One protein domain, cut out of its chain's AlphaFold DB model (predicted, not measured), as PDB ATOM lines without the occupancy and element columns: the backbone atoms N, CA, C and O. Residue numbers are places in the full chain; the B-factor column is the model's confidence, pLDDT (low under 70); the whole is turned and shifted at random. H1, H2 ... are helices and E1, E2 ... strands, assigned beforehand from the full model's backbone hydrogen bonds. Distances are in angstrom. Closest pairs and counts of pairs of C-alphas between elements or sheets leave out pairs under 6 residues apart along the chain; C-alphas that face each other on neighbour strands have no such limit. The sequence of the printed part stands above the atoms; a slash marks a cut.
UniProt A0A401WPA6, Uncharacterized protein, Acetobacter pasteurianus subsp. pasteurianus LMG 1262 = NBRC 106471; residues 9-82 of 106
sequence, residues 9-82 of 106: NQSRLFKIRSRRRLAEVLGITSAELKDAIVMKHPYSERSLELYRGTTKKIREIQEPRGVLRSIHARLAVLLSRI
ATOM      1  N   ASN A   9       4.621  31.260 -24.668       62.66
ATOM      2  CA  ASN A   9       4.527  32.176 -23.523       62.66
ATOM      3  C   ASN A   9       5.766  32.181 -22.605       62.66
ATOM      4  O   ASN A   9       5.956  33.130 -21.848       62.66
ATOM      5  N   GLN A  10       6.611  31.153 -22.684       67.44
ATOM      6  CA  GLN A  10       7.880  31.032 -21.959       67.44
ATOM      7  C   GLN A  10       9.091  31.409 -22.825       67.44
ATOM      8  O   GLN A  10      10.224  31.445 -22.337       67.44
ATOM      9  N   SER A  11       8.881  31.700 -24.111       68.62
ATOM     10  CA  SER A  11       9.955  32.122 -25.004       68.62
ATOM     11  C   SER A  11      10.501  33.489 -24.600       68.62
ATOM     12  O   SER A  11       9.759  34.413 -24.272       68.62
ATOM     13  N   ARG A  12      11.820  33.671 -24.730       68.12
ATOM     14  CA  ARG A  12      12.471  34.981 -24.553       68.12
ATOM     15  C   ARG A  12      11.981  36.028 -25.559       68.12
ATOM     16  O   ARG A  12      12.168  37.215 -25.320       68.12
ATOM     17  N   LEU A  13      11.357  35.587 -26.654       69.94
ATOM     18  CA  LEU A  13      10.722  36.431 -27.667       69.94
ATOM     19  C   LEU A  13       9.281  36.837 -27.300       69.94
ATOM     20  O   LEU A  13       8.686  37.671 -27.982       69.94
ATOM     21  N   PHE A  14       8.707  36.286 -26.227       65.50
ATOM     22  CA  PHE A  14       7.331  36.564 -25.833       65.50
ATOM     23  C   PHE A  14       7.175  37.988 -25.289       65.50
ATOM     24  O   PHE A  14       7.843  38.389 -24.336       65.50
ATOM     25  N   LYS A  15       6.253  38.757 -25.884       66.12
ATOM     26  CA  LYS A  15       5.886  40.124 -25.467       66.12
ATOM     27  C   LYS A  15       7.065  41.114 -25.379       66.12
ATOM     28  O   LYS A  15       7.050  42.022 -24.544       66.12
ATOM     29  N   ILE A  16       8.068  41.009 -26.253       75.38
ATOM     30  CA  ILE A  16       9.094  42.058 -26.358       75.38
ATOM     31  C   ILE A  16       8.448  43.340 -26.903       75.38
ATOM     32  O   ILE A  16       8.035  43.397 -28.055       75.38
ATOM     33  N   ARG A  17       8.382  44.388 -26.072       72.62
ATOM     34  CA  ARG A  17       7.880  45.723 -26.461       72.62
ATOM     35  C   ARG A  17       8.976  46.785 -26.591       72.62
ATOM     36  O   ARG A  17       8.723  47.869 -27.099       72.62
ATOM     37  N   SER A  18      10.189  46.492 -26.121       78.94
ATOM     38  CA  SER A  18      11.302  47.447 -26.084       78.94
ATOM     39  C   SER A  18      12.423  47.032 -27.029       78.94
ATOM     40  O   SER A  18      12.869  45.885 -27.001       78.94
ATOM     41  N   ARG A  19      12.934  47.995 -27.807       74.38
ATOM     42  CA  ARG A  19      14.082  47.803 -28.712       74.38
ATOM     43  C   ARG A  19      15.349  47.376 -27.961       74.38
ATOM     44  O   ARG A  19      16.118  46.581 -28.484       74.38
ATOM     45  N   ARG A  20      15.543  47.846 -26.720       77.00
ATOM     46  CA  ARG A  20      16.676  47.432 -25.868       77.00
ATOM     47  C   ARG A  20      16.597  45.951 -25.514       77.00
ATOM     48  O   ARG A  20      17.550  45.214 -25.720       77.00
ATOM     49  N   ARG A  21      15.413  45.504 -25.091       76.50
ATOM     50  CA  ARG A  21      15.167  44.101 -24.742       76.50
ATOM     51  C   ARG A  21      15.272  43.181 -25.960       76.50
ATOM     52  O   ARG A  21      15.728  42.053 -25.831       76.50
ATOM     53  N   LEU A  22      14.903  43.668 -27.148       78.31
ATOM     54  CA  LEU A  22      15.141  42.949 -28.401       78.31
ATOM     55  C   LEU A  22      16.644  42.767 -28.667       78.31
ATOM     56  O   LEU A  22      17.068  41.654 -28.962       78.31
ATOM     57  N   ALA A  23      17.444  43.828 -28.516       79.75
ATOM     58  CA  ALA A  23      18.896  43.765 -28.691       79.75
ATOM     59  C   ALA A  23      19.550  42.774 -27.711       79.75
ATOM     60  O   ALA A  23      20.338  41.929 -28.127       79.75
ATOM     61  N   GLU A  24      19.143  42.796 -26.439       82.00
ATOM     62  CA  GLU A  24      19.610  41.856 -25.408       82.00
ATOM     63  C   GLU A  24      19.282  40.395 -25.748       82.00
ATOM     64  O   GLU A  24      20.143  39.520 -25.649       82.00
ATOM     65  N   VAL A  25      18.050  40.112 -26.186       79.81
ATOM     66  CA  VAL A  25      17.623  38.747 -26.540       79.81
ATOM     67  C   VAL A  25      18.352  38.238 -27.784       79.81
ATOM     68  O   VAL A  25      18.745  37.070 -27.841       79.81
ATOM     69  N   LEU A  26      18.567  39.118 -28.763       76.69
ATOM     70  CA  LEU A  26      19.347  38.826 -29.963       76.69
ATOM     71  C   LEU A  26      20.861  38.790 -29.690       76.69
ATOM     72  O   LEU A  26      21.608  38.255 -30.504       76.69
ATOM     73  N   GLY A  27      21.311  39.293 -28.536       80.56
ATOM     74  CA  GLY A  27      22.721  39.391 -28.165       80.56
ATOM     75  C   GLY A  27      23.523  40.293 -29.099       80.56
ATOM     76  O   GLY A  27      24.665  39.960 -29.406       80.56
ATOM     77  N   ILE A  28      22.904  41.376 -29.570       81.88
ATOM     78  CA  ILE A  28      23.511  42.409 -30.416       81.88
ATOM     79  C   ILE A  28      23.531  43.741 -29.667       81.88
ATOM     80  O   ILE A  28      22.766  43.961 -28.724       81.88
ATOM     81  N   THR A  29      24.380  44.659 -30.106       82.62
ATOM     82  CA  THR A  29      24.421  46.016 -29.564       82.62
ATOM     83  C   THR A  29      23.259  46.867 -30.085       82.62
ATOM     84  O   THR A  29      22.674  46.624 -31.143       82.62
ATOM     85  N   SER A  30      22.914  47.931 -29.353       77.38
ATOM     86  CA  SER A  30      21.894  48.884 -29.810       77.38
ATOM     87  C   SER A  30      22.299  49.653 -31.071       77.38
ATOM     88  O   SER A  30      21.422  50.171 -31.757       77.38
ATOM     89  N   ALA A  31      23.604  49.761 -31.347       78.44
ATOM     90  CA  ALA A  31      24.133  50.362 -32.568       78.44
ATOM     91  C   ALA A  31      23.869  49.444 -33.768       78.44
ATOM     92  O   ALA A  31      23.179  49.853 -34.693       78.44
ATOM     93  N   GLU A  32      24.250  48.168 -33.668       75.56
ATOM     94  CA  GLU A  32      23.972  47.149 -34.688       75.56
ATOM     95  C   GLU A  32      22.477  47.001 -34.991       75.56
ATOM     96  O   GLU A  32      22.085  46.840 -36.145       75.56
ATOM     97  N   LEU A  33      21.619  47.095 -33.967       77.19
ATOM     98  CA  LEU A  33      20.170  47.078 -34.172       77.19
ATOM     99  C   LEU A  33      19.690  48.304 -34.963       77.19
ATOM    100  O   LEU A  33      18.808  48.174 -35.807       77.19
ATOM    101  N   LYS A  34      20.243  49.494 -34.701       79.06
ATOM    102  CA  LYS A  34      19.912  50.705 -35.469       79.06
ATOM    103  C   LYS A  34      20.423  50.603 -36.903       79.06
ATOM    104  O   LYS A  34      19.664  50.904 -37.816       79.06
ATOM    105  N   ASP A  35      21.646  50.123 -37.097       79.12
ATOM    106  CA  ASP A  35      22.233  49.940 -38.425       79.12
ATOM    107  C   ASP A  35      21.435  48.927 -39.252       79.12
ATOM    108  O   ASP A  35      21.154  49.167 -40.426       79.12
ATOM    109  N   ALA A  36      20.972  47.841 -38.627       72.31
ATOM    110  CA  ALA A  36      20.093  46.867 -39.268       72.31
ATOM    111  C   ALA A  36      18.731  47.466 -39.672       72.31
ATOM    112  O   ALA A  36      18.179  47.076 -40.697       72.31
ATOM    113  N   ILE A  37      18.193  48.418 -38.899       75.19
ATOM    114  CA  ILE A  37      16.931  49.115 -39.215       75.19
ATOM    115  C   ILE A  37      17.116  50.120 -40.360       75.19
ATOM    116  O   ILE A  37      16.221  50.284 -41.184       75.19
ATOM    117  N   VAL A  38      18.258  50.810 -40.405       77.50
ATOM    118  CA  VAL A  38      18.553  51.867 -41.390       77.50
ATOM    119  C   VAL A  38      19.113  51.293 -42.703       77.50
ATOM    120  O   VAL A  38      19.200  51.996 -43.710       77.50
ATOM    121  N   MET A  39      19.465  50.004 -42.728       73.19
ATOM    122  CA  MET A  39      20.039  49.342 -43.898       73.19
ATOM    123  C   MET A  39      19.116  49.442 -45.123       73.19
ATOM    124  O   MET A  39      17.998  48.932 -45.134       73.19
ATOM    125  N   LYS A  40      19.617  50.072 -46.192       66.88
ATOM    126  CA  LYS A  40      18.852  50.325 -47.427       66.88
ATOM    127  C   LYS A  40      18.594  49.049 -48.246       66.88
ATOM    128  O   LYS A  40      17.556  48.931 -48.886       66.88
ATOM    129  N   HIS A  41      19.523  48.089 -48.181       67.06
ATOM    130  CA  HIS A  41      19.441  46.781 -48.844       67.06
ATOM    131  C   HIS A  41      19.808  45.647 -47.865       67.06
ATOM    132  O   HIS A  41      20.930  45.135 -47.906       67.06
ATOM    133  N   PRO A  42      18.891  45.273 -46.954       70.12
ATOM    134  CA  PRO A  42      19.162  44.282 -45.909       70.12
ATOM    135  C   PRO A  42      19.270  42.840 -46.437       70.12
ATOM    136  O   PRO A  42      19.873  41.983 -45.787       70.12
ATOM    137  N   TYR A  43      18.733  42.580 -47.631       72.06
ATOM    138  CA  TYR A  43      18.710  41.263 -48.259       72.06
ATOM    139  C   TYR A  43      19.339  41.305 -49.651       72.06
ATOM    140  O   TYR A  43      19.177  42.277 -50.389       72.06
ATOM    141  N   SER A  44      20.061  40.244 -49.995       70.38
ATOM    142  CA  SER A  44      20.509  39.950 -51.353       70.38
ATOM    143  C   SER A  44      19.536  38.979 -52.003       70.38
ATOM    144  O   SER A  44      19.227  37.941 -51.426       70.38
ATOM    145  N   GLU A  45      19.089  39.289 -53.211       70.62
ATOM    146  CA  GLU A  45      18.272  38.383 -54.014       70.62
ATOM    147  C   GLU A  45      19.191  37.390 -54.735       70.62
ATOM    148  O   GLU A  45      20.135  37.774 -55.428       70.62
ATOM    149  N   ARG A  46      18.953  36.096 -54.528       64.62
ATOM    150  CA  ARG A  46      19.630  35.001 -55.223       64.62
ATOM    151  C   ARG A  46      18.593  34.068 -55.814       64.62
ATOM    152  O   ARG A  46      17.701  33.609 -55.111       64.62
ATOM    153  N   SER A  47      18.731  33.731 -57.086       65.69
ATOM    154  CA  SER A  47      17.937  32.682 -57.715       65.69
ATOM    155  C   SER A  47      18.584  31.326 -57.438       65.69
ATOM    156  O   SER A  47      19.723  31.065 -57.824       65.69
ATOM    157  N   LEU A  48      17.864  30.452 -56.738       66.38
ATOM    158  CA  LEU A  48      18.235  29.050 -56.607       66.38
ATOM    159  C   LEU A  48      17.456  28.243 -57.639       66.38
ATOM    160  O   LEU A  48      16.224  28.180 -57.610       66.38
ATOM    161  N   GLU A  49      18.186  27.608 -58.544       69.94
ATOM    162  CA  GLU A  49      17.612  26.653 -59.479       69.94
ATOM    163  C   GLU A  49      17.510  25.294 -58.793       69.94
ATOM    164  O   GLU A  49      18.510  24.624 -58.540       69.94
ATOM    165  N   LEU A  50      16.287  24.887 -58.461       64.88
ATOM    166  CA  LEU A  50      16.025  23.553 -57.941       64.88
ATOM    167  C   LEU A  50      15.593  22.652 -59.093       64.88
ATOM    168  O   LEU A  50      14.545  22.867 -59.709       64.88
ATOM    169  N   TYR A  51      16.394  21.625 -59.347       60.53
ATOM    170  CA  TYR A  51      16.064  20.554 -60.276       60.53
ATOM    171  C   TYR A  51      15.371  19.434 -59.500       60.53
ATOM    172  O   TYR A  51      15.945  18.855 -58.578       60.53
ATOM    173  N   ARG A  52      14.116  19.138 -59.850       60.09
ATOM    174  CA  ARG A  52      13.387  17.977 -59.320       60.09
ATOM    175  C   ARG A  52      12.968  17.110 -60.503       60.09
ATOM    176  O   ARG A  52      11.931  17.348 -61.114       60.09
ATOM    177  N   GLY A  53      13.816  16.147 -60.862       71.69
ATOM    178  CA  GLY A  53      13.664  15.390 -62.107       71.69
ATOM    179  C   GLY A  53      13.873  16.290 -63.330       71.69
ATOM    180  O   GLY A  53      14.878  16.988 -63.409       71.69
ATOM    181  N   THR A  54      12.915  16.305 -64.260       64.31
ATOM    182  CA  THR A  54      12.937  17.133 -65.485       64.31
ATOM    183  C   THR A  54      12.410  18.556 -65.287       64.31
ATOM    184  O   THR A  54      12.511  19.383 -66.189       64.31
ATOM    185  N   THR A  55      11.837  18.875 -64.122       56.47
ATOM    186  CA  THR A  55      11.235  20.190 -63.872       56.47
ATOM    187  C   THR A  55      12.239  21.127 -63.203       56.47
ATOM    188  O   THR A  55      12.692  20.878 -62.082       56.47
ATOM    189  N   LYS A  56      12.560  22.235 -63.882       66.31
ATOM    190  CA  LYS A  56      13.362  23.338 -63.340       66.31
ATOM    191  C   LYS A  56      12.444  24.313 -62.607       66.31
ATOM    192  O   LYS A  56      11.598  24.952 -63.228       66.31
ATOM    193  N   LYS A  57      12.598  24.434 -61.287       68.88
ATOM    194  CA  LYS A  57      11.879  25.428 -60.481       68.88
ATOM    195  C   LYS A  57      12.865  26.467 -59.964       68.88
ATOM    196  O   LYS A  57      13.726  26.152 -59.146       68.88
ATOM    197  N   ILE A  58      12.721  27.700 -60.435       69.75
ATOM    198  CA  ILE A  58      13.499  28.837 -59.941       69.75
ATOM    199  C   ILE A  58      12.823  29.330 -58.663       69.75
ATOM    200  O   ILE A  58      11.618  29.586 -58.650       69.75
ATOM    201  N   ARG A  59      13.581  29.406 -57.569       71.62
ATOM    202  CA  ARG A  59      13.148  30.067 -56.337       71.62
ATOM    203  C   ARG A  59      14.004  31.296 -56.117       71.62
ATOM    204  O   ARG A  59      15.225  31.190 -56.055       71.62
ATOM    205  N   GLU A  60      13.360  32.440 -55.972       69.62
ATOM    206  CA  GLU A  60      14.019  33.660 -55.529       69.62
ATOM    207  C   GLU A  60      14.182  33.583 -54.011       69.62
ATOM    208  O   GLU A  60      13.209  33.490 -53.262       69.62
ATOM    209  N   ILE A  61      15.429  33.531 -53.561       70.50
ATOM    210  CA  ILE A  61      15.812  33.460 -52.156       70.50
ATOM    211  C   ILE A  61      16.362  34.820 -51.753       70.50
ATOM    212  O   ILE A  61      17.259  35.362 -52.397       70.50
ATOM    213  N   GLN A  62      15.846  35.351 -50.650       74.94
ATOM    214  CA  GLN A  62      16.377  36.549 -50.018       74.94
ATOM    215  C   GLN A  62      17.373  36.142 -48.930       74.94
ATOM    216  O   GLN A  62      16.991  35.614 -47.887       74.94
ATOM    217  N   GLU A  63      18.664  36.370 -49.173       71.19
ATOM    218  CA  GLU A  63      19.731  36.070 -48.219       71.19
ATOM    219  C   GLU A  63      20.040  37.317 -47.363       71.19
ATOM    220  O   GLU A  63      20.407  38.359 -47.915       71.19
ATOM    221  N   PRO A  64      19.896  37.257 -46.024       72.06
ATOM    222  CA  PRO A  64      20.208  38.387 -45.149       72.06
ATOM    223  C   PRO A  64      21.705  38.718 -45.190       72.06
ATOM    224  O   PRO A  64      22.551  37.826 -45.084       72.06
ATOM    225  N   ARG A  65      22.053  40.005 -45.310       70.81
ATOM    226  CA  ARG A  65      23.453  40.457 -45.409       70.81
ATOM    227  C   ARG A  65      24.023  40.905 -44.063       70.81
ATOM    228  O   ARG A  65      23.333  41.492 -43.233       70.81
ATOM    229  N   GLY A  66      25.325  40.677 -43.872       74.19
ATOM    230  CA  GLY A  66      26.088  41.197 -42.732       74.19
ATOM    231  C   GLY A  66      25.477  40.820 -41.379       74.19
ATOM    232  O   GLY A  66      25.244  39.644 -41.101       74.19
ATOM    233  N   VAL A  67      25.188  41.830 -40.556       73.69
ATOM    234  CA  VAL A  67      24.640  41.676 -39.197       73.69
ATOM    235  C   VAL A  67      23.271  40.979 -39.195       73.69
ATOM    236  O   VAL A  67      22.988  40.191 -38.289       73.69
ATOM    237  N   LEU A  68      22.447  41.167 -40.238       75.00
ATOM    238  CA  LEU A  68      21.151  40.484 -40.351       75.00
ATOM    239  C   LEU A  68      21.299  38.968 -40.429       75.00
ATOM    240  O   LEU A  68      20.453  38.255 -39.898       75.00
ATOM    241  N   ARG A  69      22.380  38.449 -41.021       76.12
ATOM    242  CA  ARG A  69      22.613  37.001 -41.083       76.12
ATOM    243  C   ARG A  69      22.781  36.409 -39.687       76.12
ATOM    244  O   ARG A  69      22.173  35.387 -39.374       76.12
ATOM    245  N   SER A  70      23.558  37.079 -38.839       74.25
ATOM    246  CA  SER A  70      23.772  36.682 -37.444       74.25
ATOM    247  C   SER A  70      22.486  36.787 -36.626       74.25
ATOM    248  O   SER A  70      22.165  35.875 -35.862       74.25
ATOM    249  N   ILE A  71      21.705  37.853 -36.836       79.38
ATOM    250  CA  ILE A  71      20.386  38.028 -36.212       79.38
ATOM    251  C   ILE A  71      19.440  36.893 -36.626       79.38
ATOM    252  O   ILE A  71      18.812  36.279 -35.765       79.38
ATOM    253  N   HIS A  72      19.375  36.568 -37.918       76.12
ATOM    254  CA  HIS A  72      18.517  35.508 -38.453       76.12
ATOM    255  C   HIS A  72      18.920  34.130 -37.930       76.12
ATOM    256  O   HIS A  72      18.056  33.364 -37.511       76.12
ATOM    257  N   ALA A  73      20.218  33.824 -37.879       76.00
ATOM    258  CA  ALA A  73      20.707  32.579 -37.295       76.00
ATOM    259  C   ALA A  73      20.297  32.458 -35.817       76.00
ATOM    260  O   ALA A  73      19.816  31.412 -35.380       76.00
ATOM    261  N   ARG A  74      20.416  33.548 -35.050       76.69
ATOM    262  CA  ARG A  74      20.036  33.574 -33.633       76.69
ATOM    263  C   ARG A  74      18.528  33.439 -33.444       76.69
ATOM    264  O   ARG A  74      18.094  32.684 -32.578       76.69
ATOM    265  N   LEU A  75      17.736  34.105 -34.282       77.94
ATOM    266  CA  LEU A  75      16.283  33.952 -34.320       77.94
ATOM    267  C   LEU A  75      15.881  32.519 -34.658       77.94
ATOM    268  O   LEU A  75      15.050  31.963 -33.954       77.94
ATOM    269  N   ALA A  76      16.500  31.885 -35.655       74.75
ATOM    270  CA  ALA A  76      16.226  30.493 -36.002       74.75
ATOM    271  C   ALA A  76      16.527  29.542 -34.829       74.75
ATOM    272  O   ALA A  76      15.731  28.654 -34.519       74.75
ATOM    273  N   VAL A  77      17.629  29.766 -34.105       75.81
ATOM    274  CA  VAL A  77      17.951  28.999 -32.889       75.81
ATOM    275  C   VAL A  77      16.923  29.243 -31.781       75.81
ATOM    276  O   VAL A  77      16.535  28.300 -31.097       75.81
ATOM    277  N   LEU A  78      16.452  30.477 -31.592       74.31
ATOM    278  CA  LEU A  78      15.412  30.776 -30.604       74.31
ATOM    279  C   LEU A  78      14.063  30.152 -30.988       74.31
ATOM    280  O   LEU A  78      13.418  29.557 -30.133       74.31
ATOM    281  N   LEU A  79      13.667  30.243 -32.259       72.62
ATOM    282  CA  LEU A  79      12.411  29.707 -32.790       72.62
ATOM    283  C   LEU A  79      12.391  28.175 -32.799       72.62
ATOM    284  O   LEU A  79      11.379  27.586 -32.450       72.62
ATOM    285  N   SER A  80      13.510  27.516 -33.112       71.00
ATOM    286  CA  SER A  80      13.615  26.042 -33.060       71.00
ATOM    287  C   SER A  80      13.449  25.454 -31.652       71.00
ATOM    288  O   SER A  80      13.224  24.253 -31.504       71.00
ATOM    289  N   ARG A  81      13.560  26.290 -30.612       69.88
ATOM    290  CA  ARG A  81      13.308  25.917 -29.213       69.88
ATOM    291  C   ARG A  81      11.870  26.181 -28.780       69.88
ATOM    292  O   ARG A  81      11.538  25.872 -27.640       69.88
ATOM    293  N   ILE A  82      11.040  26.769 -29.635       72.62
ATOM    294  CA  ILE A  82       9.628  26.997 -29.345       72.62
ATOM    295  C   ILE A  82       8.853  25.781 -29.829       72.62
ATOM    296  O   ILE A  82       9.074  25.285 -30.935       72.62
TER     297      ILE A  82
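What this domain is: This is residues 9 to 82 of the 106 residues of an uncharacterized protein of Acetobacter pasteurianus subsp. pasteurianus LMG 1262 = NBRC 106471 (UniProt A0A401WPA6). A small head of three crossed helices, H1, H2 and H3, joins a long arm, the hairpin of E1 and E2, whose tip, residues 51 to 56, sticks out free. The 74 printed residues include three named helices and two named strands, ordered H1 H2 E1 E2 H3, class mixed; the sheet E1 - E2 is antiparallel. The whole is loose, radius of gyration of the C-alphas 16.1 A, spanning 49 by 31 by 16 A.

How they stand to each other: H1, residues 19 to 26, touches H2, residues 30 to 38, about perpendicular at 78 degrees; the closest C-alphas, of Ala 23 and Ser 30, are 6.0 A apart. E1, residues 43 to 52, and E2, residues 55 to 64, form an antiparallel hairpin at 156 degrees; N 46 and O 61, 2.8 A apart, are within hydrogen-bond range. H3, residues 67 to 79, only just touches H1, with 3 pairs of C-alphas within 8 A, through its residues 71 to 75 alone; the closest C-alphas, of Leu 26 and Ile 71, are 6.4 A apart. In H1, H2 and H3 every O i to N i+4 pair is within hydrogen-bond range.

Where its parts are: H1 begins at C-alpha 19 (14.082, 47.803, -28.712). E1 measures 26.3 A, E2 27.6 A and H3 18.3 A, ending at C-alpha 79 (12.411, 29.707, -32.790).

The domain as a whole: The printed part has no cut, and its four links are tight. Low confidence includes residues 9 to 15 and 46 to 52.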